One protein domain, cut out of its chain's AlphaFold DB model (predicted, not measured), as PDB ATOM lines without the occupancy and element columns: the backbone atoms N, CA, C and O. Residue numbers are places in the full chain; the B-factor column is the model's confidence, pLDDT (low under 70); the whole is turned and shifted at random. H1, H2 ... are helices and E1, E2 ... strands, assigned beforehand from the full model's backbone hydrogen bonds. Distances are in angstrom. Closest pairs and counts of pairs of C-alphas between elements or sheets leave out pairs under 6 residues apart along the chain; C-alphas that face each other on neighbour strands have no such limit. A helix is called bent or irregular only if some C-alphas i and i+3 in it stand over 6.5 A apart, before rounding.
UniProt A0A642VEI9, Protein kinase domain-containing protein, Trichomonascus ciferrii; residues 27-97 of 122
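This is residues 27 to 97 of the 122 residues of the protein "Protein kinase domain-containing protein" of Trichomonascus ciferrii (UniProt A0A642VEI9). A single long helix, H1, sticks out like a handle from a small head, which is a strongly twisted antiparallel sheet of three strands with a long loop, residues 52 to 64, between helix and sheet. H1 stands free over its whole length and makes most of the longest axis, while E1 and E2 both bend within the head. The printed part has 71 residues, with one named helix and three named strands in the order H1, E1, E2, E3; the sheet's order is E1, E2, E3, and the class is mixed, helices and strands. The whole is extended, with a radius of gyration of the C-alphas of 19.1 A, and spans 56 by 30 by 20 A.

H1, residues 27 to 51, is not bent, and 20 of its 21 O i to N i+4 pairs are within hydrogen-bond range. E1, residues 65 to 74, bends by 83 degrees at residue 68. E2, residues 77 to 84, bends by 60 degrees at residue 81. E1 and E2 form a hairpin, antiparallel at 154 degrees between their directions; C-alphas 67 and 82 face each other at 4.1 A, and N 68 and O 81 are within hydrogen-bond range at 2.8 A, as are N 81 and O 69 at 2.7 A. E3, residues 90 to 96, forms a hairpin with E2, antiparallel at 149 degrees; C-alphas 79 and 94 face each other at 4.3 A, and N 80 and O 93 are 2.8 A apart, within hydrogen-bond range. These three strands are a meander, each the antiparallel neighbour of the one before, with E1 and E3 as edge strands. The closest C-alphas of E1 and E3 are those of Leu 67 and Val 93, 7.8 A apart. H1 is not on the sheet, with 0 pairs of C-alphas within 10 A, and it is apart from E2 and E3.

H1 begins at C-alpha 27, (151.576, 196.807, 199.433), and ends at C-alpha 51, (155.926, 221.808, 173.612), 36.2 A from first to last C-alpha. E1 begins at C-alpha 65, (166.521, 236.703, 169.593), and measures 20.6 A. E2 measures 19.7 A. E3 measures 19.5 A and ends at C-alpha 96, (157.362, 235.150, 156.963).

The two C-alphas farthest apart are those of Ser 27 and Phe 76, at 58.6 A. Without H1, the body of 46 residues spans 30 by 19 by 19 A. The link from H1 to E1, 13 residues, is long; those from E1 to E2 and from E2 to E3 are tight. The printed part has no cut. The mean pLDDT of the printed part is 72.5, and residues 27 to 59 and 61 to 63 are under 70; the mean of H1 is 56.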
ATOM      1  N   SER A  27     150.237 196.331 199.807       50.25
ATOM      2  CA  SER A  27     151.576 196.807 199.433       50.25
ATOM      3  C   SER A  27     151.875 196.644 197.936       50.25
ATOM      4  O   SER A  27     152.660 197.398 197.356       50.25
ATOM      5  N   VAL A  28     151.229 195.673 197.281       52.41
ATOM      6  CA  VAL A  28     151.430 195.347 195.856       52.41
ATOM      7  C   VAL A  28     150.582 196.217 194.921       52.41
ATOM      8  O   VAL A  28     150.857 196.291 193.721       52.41
ATOM      9  N   GLU A  29     149.534 196.850 195.449       51.81
ATOM     10  CA  GLU A  29     148.652 197.738 194.691       51.81
ATOM     11  C   GLU A  29     149.136 199.188 194.752       51.81
ATOM     12  O   GLU A  29     149.189 199.850 193.713       51.81
ATOM     13  N   SER A  30     149.615 199.633 195.921       53.31
ATOM     14  CA  SER A  30     150.327 200.909 196.067       53.31
ATOM     15  C   SER A  30     151.541 200.958 195.140       53.31
ATOM     16  O   SER A  30     151.590 201.807 194.258       53.31
ATOM     17  N   SER A  31     152.398 199.928 195.165       55.72
ATOM     18  CA  SER A  31     153.595 199.859 194.308       55.72
ATOM     19  C   SER A  31     153.301 199.955 192.800       55.72
ATOM     20  O   SER A  31     154.125 200.457 192.037       55.72
ATOM     21  N   ARG A  32     152.126 199.493 192.340       59.62
ATOM     22  CA  ARG A  32     151.702 199.621 190.932       59.62
ATOM     23  C   ARG A  32     151.156 201.010 190.604       59.62
ATOM     24  O   ARG A  32     151.393 201.490 189.497       59.62
ATOM     25  N   LYS A  33     150.464 201.663 191.543       53.84
ATOM     26  CA  LYS A  33     150.046 203.069 191.417       53.84
ATOM     27  C   LYS A  33     151.242 204.016 191.436       53.84
ATOM     28  O   LYS A  33     151.287 204.908 190.599       53.84
ATOM     29  N   ASP A  34     152.219 203.774 192.303       58.56
ATOM     30  CA  ASP A  34     153.457 204.553 192.374       58.56
ATOM     31  C   ASP A  34     154.275 204.410 191.080       58.56
ATOM     32  O   ASP A  34     154.711 205.402 190.501       58.56
ATOM     33  N   ALA A  35     154.408 203.187 190.552       60.16
ATOM     34  CA  ALA A  35     155.083 202.948 189.274       60.16
ATOM     35  C   ALA A  35     154.364 203.606 188.079       60.16
ATOM     36  O   ALA A  35     155.017 204.126 187.173       60.16
ATOM     37  N   TYR A  36     153.026 203.612 188.079       61.44
ATOM     38  CA  TYR A  36     152.233 204.266 187.036       61.44
ATOM     39  C   TYR A  36     152.315 205.798 187.130       61.44
ATOM     40  O   TYR A  36     152.493 206.463 186.114       61.44
ATOM     41  N   ASP A  37     152.262 206.365 188.336       63.69
ATOM     42  CA  ASP A  37     152.384 207.808 188.577       63.69
ATOM     43  C   ASP A  37     153.771 208.348 188.181       63.69
ATOM     44  O   ASP A  37     153.871 209.411 187.564       63.69
ATOM     45  N   VAL A  38     154.842 207.585 188.434       62.06
ATOM     46  CA  VAL A  38     156.205 207.924 187.986       62.06
ATOM     47  C   VAL A  38     156.303 207.932 186.459       62.06
ATOM     48  O   VAL A  38     156.848 208.882 185.890       62.06
ATOM     49  N   ALA A  39     155.734 206.930 185.783       60.75
ATOM     50  CA  ALA A  39     155.723 206.870 184.323       60.75
ATOM     51  C   ALA A  39     154.911 208.027 183.709       60.75
ATOM     52  O   ALA A  39     155.371 208.681 182.774       60.75
ATOM     53  N   VAL A  40     153.742 208.349 184.272       59.88
ATOM     54  CA  VAL A  40     152.910 209.477 183.824       59.88
ATOM     55  C   VAL A  40     153.634 210.812 184.022       59.88
ATOM     56  O   VAL A  40     153.630 211.650 183.120       59.88
ATOM     57  N   LYS A  41     154.320 211.014 185.154       59.81
ATOM     58  CA  LYS A  41     155.124 212.222 185.407       59.81
ATOM     59  C   LYS A  41     156.278 212.383 184.418       59.81
ATOM     60  O   LYS A  41     156.522 213.503 183.974       59.81
ATOM     61  N   GLN A  42     156.956 211.295 184.050       59.56
ATOM     62  CA  GLN A  42     158.026 211.330 183.047       59.56
ATOM     63  C   GLN A  42     157.498 211.707 181.656       59.56
ATOM     64  O   GLN A  42     158.082 212.569 181.003       59.56
ATOM     65  N   ILE A  43     156.350 211.159 181.248       59.00
ATOM     66  CA  ILE A  43     155.715 211.476 179.957       59.00
ATOM     67  C   ILE A  43     155.287 212.954 179.898       59.00
ATOM     68  O   ILE A  43     155.482 213.628 178.889       59.00
ATOM     69  N   VAL A  44     154.739 213.491 180.995       59.12
ATOM     70  CA  VAL A  44     154.290 214.893 181.063       59.12
ATOM     71  C   VAL A  44     155.463 215.877 181.088       59.12
ATOM     72  O   VAL A  44     155.349 216.962 180.517       59.12
ATOM     73  N   ALA A  45     156.583 215.531 181.728       55.84
ATOM     74  CA  ALA A  45     157.779 216.375 181.746       55.84
ATOM     75  C   ALA A  45     158.392 216.510 180.343       55.84
ATOM     76  O   ALA A  45     158.624 217.629 179.883       55.84
ATOM     77  N   GLU A  46     158.526 215.393 179.629       53.19
ATOM     78  CA  GLU A  46     159.111 215.364 178.288       53.19
ATOM     79  C   GLU A  46     158.223 216.079 177.251       53.19
ATOM     80  O   GLU A  46     158.712 216.901 176.472       53.19
ATOM     81  N   GLU A  47     156.897 215.894 177.308       50.22
ATOM     82  CA  GLU A  47     155.939 216.652 176.481       50.22
ATOM     83  C   GLU A  47     156.004 218.160 176.756       50.22
ATOM     84  O   GLU A  47     155.883 218.972 175.835       50.22
ATOM     85  N   LYS A  48     156.208 218.572 178.014       49.66
ATOM     86  CA  LYS A  48     156.284 219.991 178.385       49.66
ATOM     87  C   LYS A  48     157.577 220.624 177.876       49.66
ATOM     88  O   LYS A  48     157.545 221.756 177.399       49.66
ATOM     89  N   GLU A  49     158.692 219.903 177.902       49.88
ATOM     90  CA  GLU A  49     159.969 220.366 177.350       49.88
ATOM     91  C   GLU A  49     159.940 220.464 175.820       49.88
ATOM     92  O   GLU A  49     160.481 221.418 175.255       49.88
ATOM     93  N   GLN A  50     159.248 219.543 175.147       46.88
ATOM     94  CA  GLN A  50     159.088 219.562 173.692       46.88
ATOM     95  C   GLN A  50     158.075 220.618 173.227       46.88
ATOM     96  O   GLN A  50     158.358 221.360 172.288       46.88
ATOM     97  N   ARG A  51     156.942 220.781 173.924       47.38
ATOM     98  CA  ARG A  51     155.926 221.808 173.612       47.38
ATOM     99  C   ARG A  51     156.383 223.234 173.897       47.38
ATOM    100  O   ARG A  51     155.861 224.164 173.291       47.38
ATOM    101  N   THR A  52     157.349 223.419 174.797       49.88
ATOM    102  CA  THR A  52     157.909 224.748 175.101       49.88
ATOM    103  C   THR A  52     158.971 225.175 174.081       49.88
ATOM    104  O   THR A  52     159.351 226.347 174.034       49.88
ATOM    105  N   ARG A  53     159.453 224.264 173.221       56.22
ATOM    106  CA  ARG A  53     160.390 224.631 172.156       56.22
ATOM    107  C   ARG A  53     159.636 225.294 171.013       56.22
ATOM    108  O   ARG A  53     159.047 224.648 170.154       56.22
ATOM    109  N   LEU A  54     159.684 226.622 171.019       60.72
ATOM    110  CA  LEU A  54     159.306 227.444 169.878       60.72
ATOM    111  C   LEU A  54     160.017 226.934 168.609       60.72
ATOM    112  O   LEU A  54     161.171 226.502 168.691       60.72
ATOM    113  N   PRO A  55     159.346 226.966 167.445       66.06
ATOM    114  CA  PRO A  55     159.920 226.480 166.198       66.06
ATOM    115  C   PRO A  55     161.252 227.176 165.902       66.06
ATOM    116  O   PRO A  55     161.347 228.405 165.908       66.06
ATOM    117  N   ARG A  56     162.287 226.374 165.636       64.44
ATOM    118  CA  ARG A  56     163.579 226.871 165.162       64.44
ATOM    119  C   ARG A  56     163.449 227.270 163.702       64.44
ATOM    120  O   ARG A  56     163.222 226.425 162.840       64.44
ATOM    121  N   TYR A  57     163.598 228.558 163.426       69.25
ATOM    122  CA  TYR A  57     163.567 229.081 162.067       69.25
ATOM    123  C   TYR A  57     164.990 229.232 161.532       69.25
ATOM    124  O   TYR A  57     165.791 229.986 162.079       69.25
ATOM    125  N   GLN A  58     165.292 228.541 160.432       61.00
ATOM    126  CA  GLN A  58     166.570 228.670 159.735       61.00
ATOM    127  C   GLN A  58     166.746 230.121 159.248       61.00
ATOM    128  O   GLN A  58     165.959 230.613 158.442       61.00
ATOM    129  N   GLY A  59     167.757 230.819 159.775       65.44
ATOM    130  CA  GLY A  59     168.021 232.239 159.492       65.44
ATOM    131  C   GLY A  59     167.528 233.216 160.564       65.44
ATOM    132  O   GLY A  59     167.899 234.390 160.528       65.44
ATOM    133  N   LEU A  60     166.761 232.752 161.554       71.19
ATOM    134  CA  LEU A  60     166.567 233.511 162.781       71.19
ATOM    135  C   LEU A  60     167.834 233.340 163.624       71.19
ATOM    136  O   LEU A  60     168.214 232.219 163.944       71.19
ATOM    137  N   GLN A  61     168.527 234.439 163.926       67.69
ATOM    138  CA  GLN A  61     169.724 234.408 164.770       67.69
ATOM    139  C   GLN A  61     169.299 234.006 166.191       67.69
ATOM    140  O   GLN A  61     168.961 234.874 166.994       67.69
ATOM    141  N   GLU A  62     169.262 232.703 166.481       65.06
ATOM    142  CA  GLU A  62     168.859 232.147 167.781       65.06
ATOM    143  C   GLU A  62     169.717 232.712 168.924       65.06
ATOM    144  O   GLU A  62     169.200 232.991 170.003       65.06
ATOM    145  N   ASP A  63     170.995 232.997 168.656       67.44
ATOM    146  CA  ASP A  63     171.921 233.660 169.586       67.44
ATOM    147  C   ASP A  63     171.580 235.132 169.861       67.44
ATOM    148  O   ASP A  63     172.155 235.761 170.750       67.44
ATOM    149  N   ARG A  64     170.671 235.722 169.076       78.88
ATOM    150  CA  ARG A  64     170.305 237.136 169.174       78.88
ATOM    151  C   ARG A  64     168.882 237.345 169.660       78.88
ATOM    152  O   ARG A  64     168.662 238.266 170.433       78.88
ATOM    153  N   PHE A  65     167.926 236.525 169.234       83.94
ATOM    154  CA  PHE A  65     166.521 236.703 169.593       83.94
ATOM    155  C   PHE A  65     165.960 235.451 170.252       83.94
ATOM    156  O   PHE A  65     165.817 234.404 169.625       83.94
ATOM    157  N   LYS A  66     165.557 235.592 171.513       86.06
ATOM    158  CA  LYS A  66     164.836 234.563 172.253       86.06
ATOM    159  C   LYS A  66     163.338 234.772 172.075       86.06
ATOM    160  O   LYS A  66     162.756 235.634 172.729       86.06
ATOM    161  N   LEU A  67     162.719 233.993 171.191       87.62
ATOM    162  CA  LEU A  67     161.260 233.940 171.047       87.62
ATOM    163  C   LEU A  67     160.617 233.566 172.402       87.62
ATOM    164  O   LEU A  67     161.177 232.771 173.156       87.62
ATOM    165  N   GLN A  68     159.463 234.151 172.724       88.25
ATOM    166  CA  GLN A  68     158.734 233.908 173.974       88.25
ATOM    167  C   GLN A  68     157.310 233.413 173.715       88.25
ATOM    168  O   GLN A  68     156.965 232.302 174.099       88.25
ATOM    169  N   GLU A  69     156.480 234.222 173.058       87.56
ATOM    170  CA  GLU A  69     155.068 233.906 172.813       87.56
ATOM    171  C   GLU A  69     154.634 234.390 171.433       87.56
ATOM    172  O   GLU A  69     155.207 235.334 170.893       87.56
ATOM    173  N   LYS A  70     153.616 233.758 170.849       90.12
ATOM    174  CA  LYS A  70     152.982 234.236 169.616       90.12
ATOM    175  C   LYS A  70     152.032 235.384 169.966       90.12
ATOM    176  O   LYS A  70     151.102 235.176 170.734       90.12
ATOM    177  N   ILE A  71     152.240 236.558 169.373       92.00
ATOM    178  CA  ILE A  71     151.397 237.749 169.578       92.00
ATOM    179  C   ILE A  71     150.427 238.012 168.424       92.00
ATOM    180  O   ILE A  71     149.490 238.785 168.583       92.00
ATOM    181  N   GLY A  72     150.618 237.375 167.265       92.44
ATOM    182  CA  GLY A  72     149.676 237.496 166.154       92.44
ATOM    183  C   GLY A  72     149.910 236.487 165.037       92.44
ATOM    184  O   GLY A  72     151.022 235.996 164.844       92.44
ATOM    185  N   ASP A  73     148.859 236.182 164.284       89.88
ATOM    186  CA  ASP A  73     148.939 235.547 162.970       89.88
ATOM    187  C   ASP A  73     148.336 236.456 161.906       89.88
ATOM    188  O   ASP A  73     147.328 237.121 162.115       89.88
ATOM    189  N   GLY A  74     149.004 236.511 160.763       84.62
ATOM    190  CA  GLY A  74     148.489 237.106 159.543       84.62
ATOM    191  C   GLY A  74     148.591 236.101 158.402       84.62
ATOM    192  O   GLY A  74     149.280 235.089 158.515       84.62
ATOM    193  N   ALA A  75     147.964 236.417 157.270       83.81
ATOM    194  CA  ALA A  75     147.869 235.518 156.113       83.81
ATOM    195  C   ALA A  75     149.221 234.967 155.604       83.81
ATOM    196  O   ALA A  75     149.274 233.876 155.047       83.81
ATOM    197  N   PHE A  76     150.314 235.702 155.818       80.06
ATOM    198  CA  PHE A  76     151.646 235.362 155.300       80.06
ATOM    199  C   PHE A  76     152.714 235.203 156.387       80.06
ATOM    200  O   PHE A  76     153.882 234.944 156.087       80.06
ATOM    201  N   SER A  77     152.362 235.421 157.655       86.25
ATOM    202  CA  SER A  77     153.364 235.520 158.712       86.25
ATOM    203  C   SER A  77     152.804 235.285 160.099       86.25
ATOM    204  O   SER A  77     151.674 235.672 160.383       86.25
ATOM    205  N   VAL A  78     153.658 234.802 160.991       89.50
ATOM    206  CA  VAL A  78     153.378 234.718 162.423       89.50
ATOM    207  C   VAL A  78     154.265 235.716 163.160       89.50
ATOM    208  O   VAL A  78     155.461 235.808 162.888       89.50
ATOM    209  N   VAL A  79     153.681 236.495 164.067       90.31
ATOM    210  CA  VAL A  79     154.399 237.474 164.886       90.31
ATOM    211  C   VAL A  79     154.562 236.918 166.292       90.31
ATOM    212  O   VAL A  79     153.587 236.511 166.926       90.31
ATOM    213  N   TYR A  80     155.790 236.938 166.793       91.12
ATOM    214  CA  TYR A  80     156.149 236.493 168.131       91.12
ATOM    215  C   TYR A  80     156.729 237.647 168.947       91.12
ATOM    216  O   TYR A  80     157.488 238.458 168.425       91.12
ATOM    217  N   ARG A  81     156.432 237.697 170.242       91.44
ATOM    218  CA  ARG A  81     157.219 238.464 171.208       91.44
ATOM    219  C   ARG A  81     158.544 237.748 171.422       91.44
ATOM    220  O   ARG A  81     158.562 236.529 171.597       91.44
ATOM    221  N   ALA A  82     159.636 238.493 171.426       91.00
ATOM    222  CA  ALA A  82     160.971 237.980 171.671       91.00
ATOM    223  C   ALA A  82     161.781 238.952 172.534       91.00
ATOM    224  O   ALA A  82     161.497 240.147 172.588       91.00
ATOM    225  N   LEU A  83     162.816 238.431 173.180       89.81
ATOM    226  CA  LEU A  83     163.839 239.215 173.857       89.81
ATOM    227  C   LEU A  83     165.085 239.264 172.969       89.81
ATOM    228  O   LEU A  83     165.610 238.217 172.588       89.81
ATOM    229  N   ASP A  84     165.566 240.460 172.650       90.62
ATOM    230  CA  ASP A  84     166.887 240.633 172.044       90.62
ATOM    231  C   ASP A  84     167.961 240.421 173.120       90.62
ATOM    232  O   ASP A  84     168.045 241.182 174.079       90.62
ATOM    233  N   LEU A  85     168.794 239.394 172.971       84.81
ATOM    234  CA  LEU A  85     169.848 239.024 173.917       84.81
ATOM    235  C   LEU A  85     171.033 240.003 173.907       84.81
ATOM    236  O   LEU A  85     171.775 240.066 174.884       84.81
ATOM    237  N   LYS A  86     171.216 240.793 172.839       87.69
ATOM    238  CA  LYS A  86     172.280 241.811 172.773       87.69
ATOM    239  C   LYS A  86     171.890 243.099 173.477       87.69
ATOM    240  O   LYS A  86     172.734 243.730 174.101       87.69
ATOM    241  N   THR A  87     170.631 243.505 173.341       89.62
ATOM    242  CA  THR A  87     170.150 244.787 173.874       89.62
ATOM    243  C   THR A  87     169.260 244.637 175.107       89.62
ATOM    244  O   THR A  87     168.948 245.634 175.746       89.62
ATOM    245  N   ASN A  88     168.877 243.407 175.466       88.75
ATOM    246  CA  ASN A  88     167.907 243.080 176.518       88.75
ATOM    247  C   ASN A  88     166.547 243.783 176.357       88.75
ATOM    248  O   ASN A  88     165.822 243.986 177.328       88.75
ATOM    249  N   GLN A  89     166.175 244.141 175.126       91.25
ATOM    250  CA  GLN A  89     164.901 244.790 174.828       91.25
ATOM    251  C   GLN A  89     163.857 243.784 174.345       91.25
ATOM    252  O   GLN A  89     164.169 242.811 173.653       91.25
ATOM    253  N   GLN A  90     162.597 244.046 174.688       92.06
ATOM    254  CA  GLN A  90     161.465 243.298 174.154       92.06
ATOM    255  C   GLN A  90     161.157 243.775 172.733       92.06
ATOM    256  O   GLN A  90     160.950 244.963 172.495       92.06
ATOM    257  N   VAL A  91     161.121 242.841 171.791       92.12
ATOM    258  CA  VAL A  91     160.897 243.100 170.366       92.12
ATOM    259  C   VAL A  91     159.825 242.165 169.809       92.12
ATOM    260  O   VAL A  91     159.564 241.092 170.353       92.12
ATOM    261  N   ALA A  92     159.207 242.557 168.697       92.25
ATOM    262  CA  ALA A  92     158.294 241.707 167.940       92.25
ATOM    263  C   ALA A  92     159.008 241.135 166.707       92.25
ATOM    264  O   ALA A  92     159.504 241.879 165.862       92.25
ATOM    265  N   VAL A  93     159.046 239.810 166.582       88.81
ATOM    266  CA  VAL A  93     159.655 239.083 165.463       88.81
ATOM    267  C   VAL A  93     158.552 238.588 164.535       88.81
ATOM    268  O   VAL A  93     157.752 237.737 164.915       88.81
ATOM    269  N   LYS A  94     158.514 239.103 163.302       89.81
ATOM    270  CA  LYS A  94     157.583 238.660 162.254       89.81
ATOM    271  C   LYS A  94     158.254 237.613 161.372       89.81
ATOM    272  O   LYS A  94     159.138 237.935 160.583       89.81
ATOM    273  N   VAL A  95     157.815 236.368 161.483       86.50
ATOM    274  CA  VAL A  95     158.308 235.254 160.674       86.50
ATOM    275  C   VAL A  95     157.443 235.124 159.430       86.50
ATOM    276  O   VAL A  95     156.239 234.905 159.534       86.50
ATOM    277  N   ILE A  96     158.047 235.277 158.253       85.31
ATOM    278  CA  ILE A  96     157.362 235.150 156.963       85.31
ATOM    279  C   ILE A  96     157.553 233.719 156.465       85.31
ATOM    280  O   ILE A  96     158.683 233.273 156.263       85.31
ATOM    281  N   HIS A  97     156.453 233.005 156.244       76.50
ATOM    282  CA  HIS A  97     156.505 231.696 155.604       76.50
ATOM    283  C   HIS A  97     156.619 231.917 154.100       76.50
ATOM    284  O   HIS A  97     155.692 232.430 153.474       76.50
TER     285      HIS A  97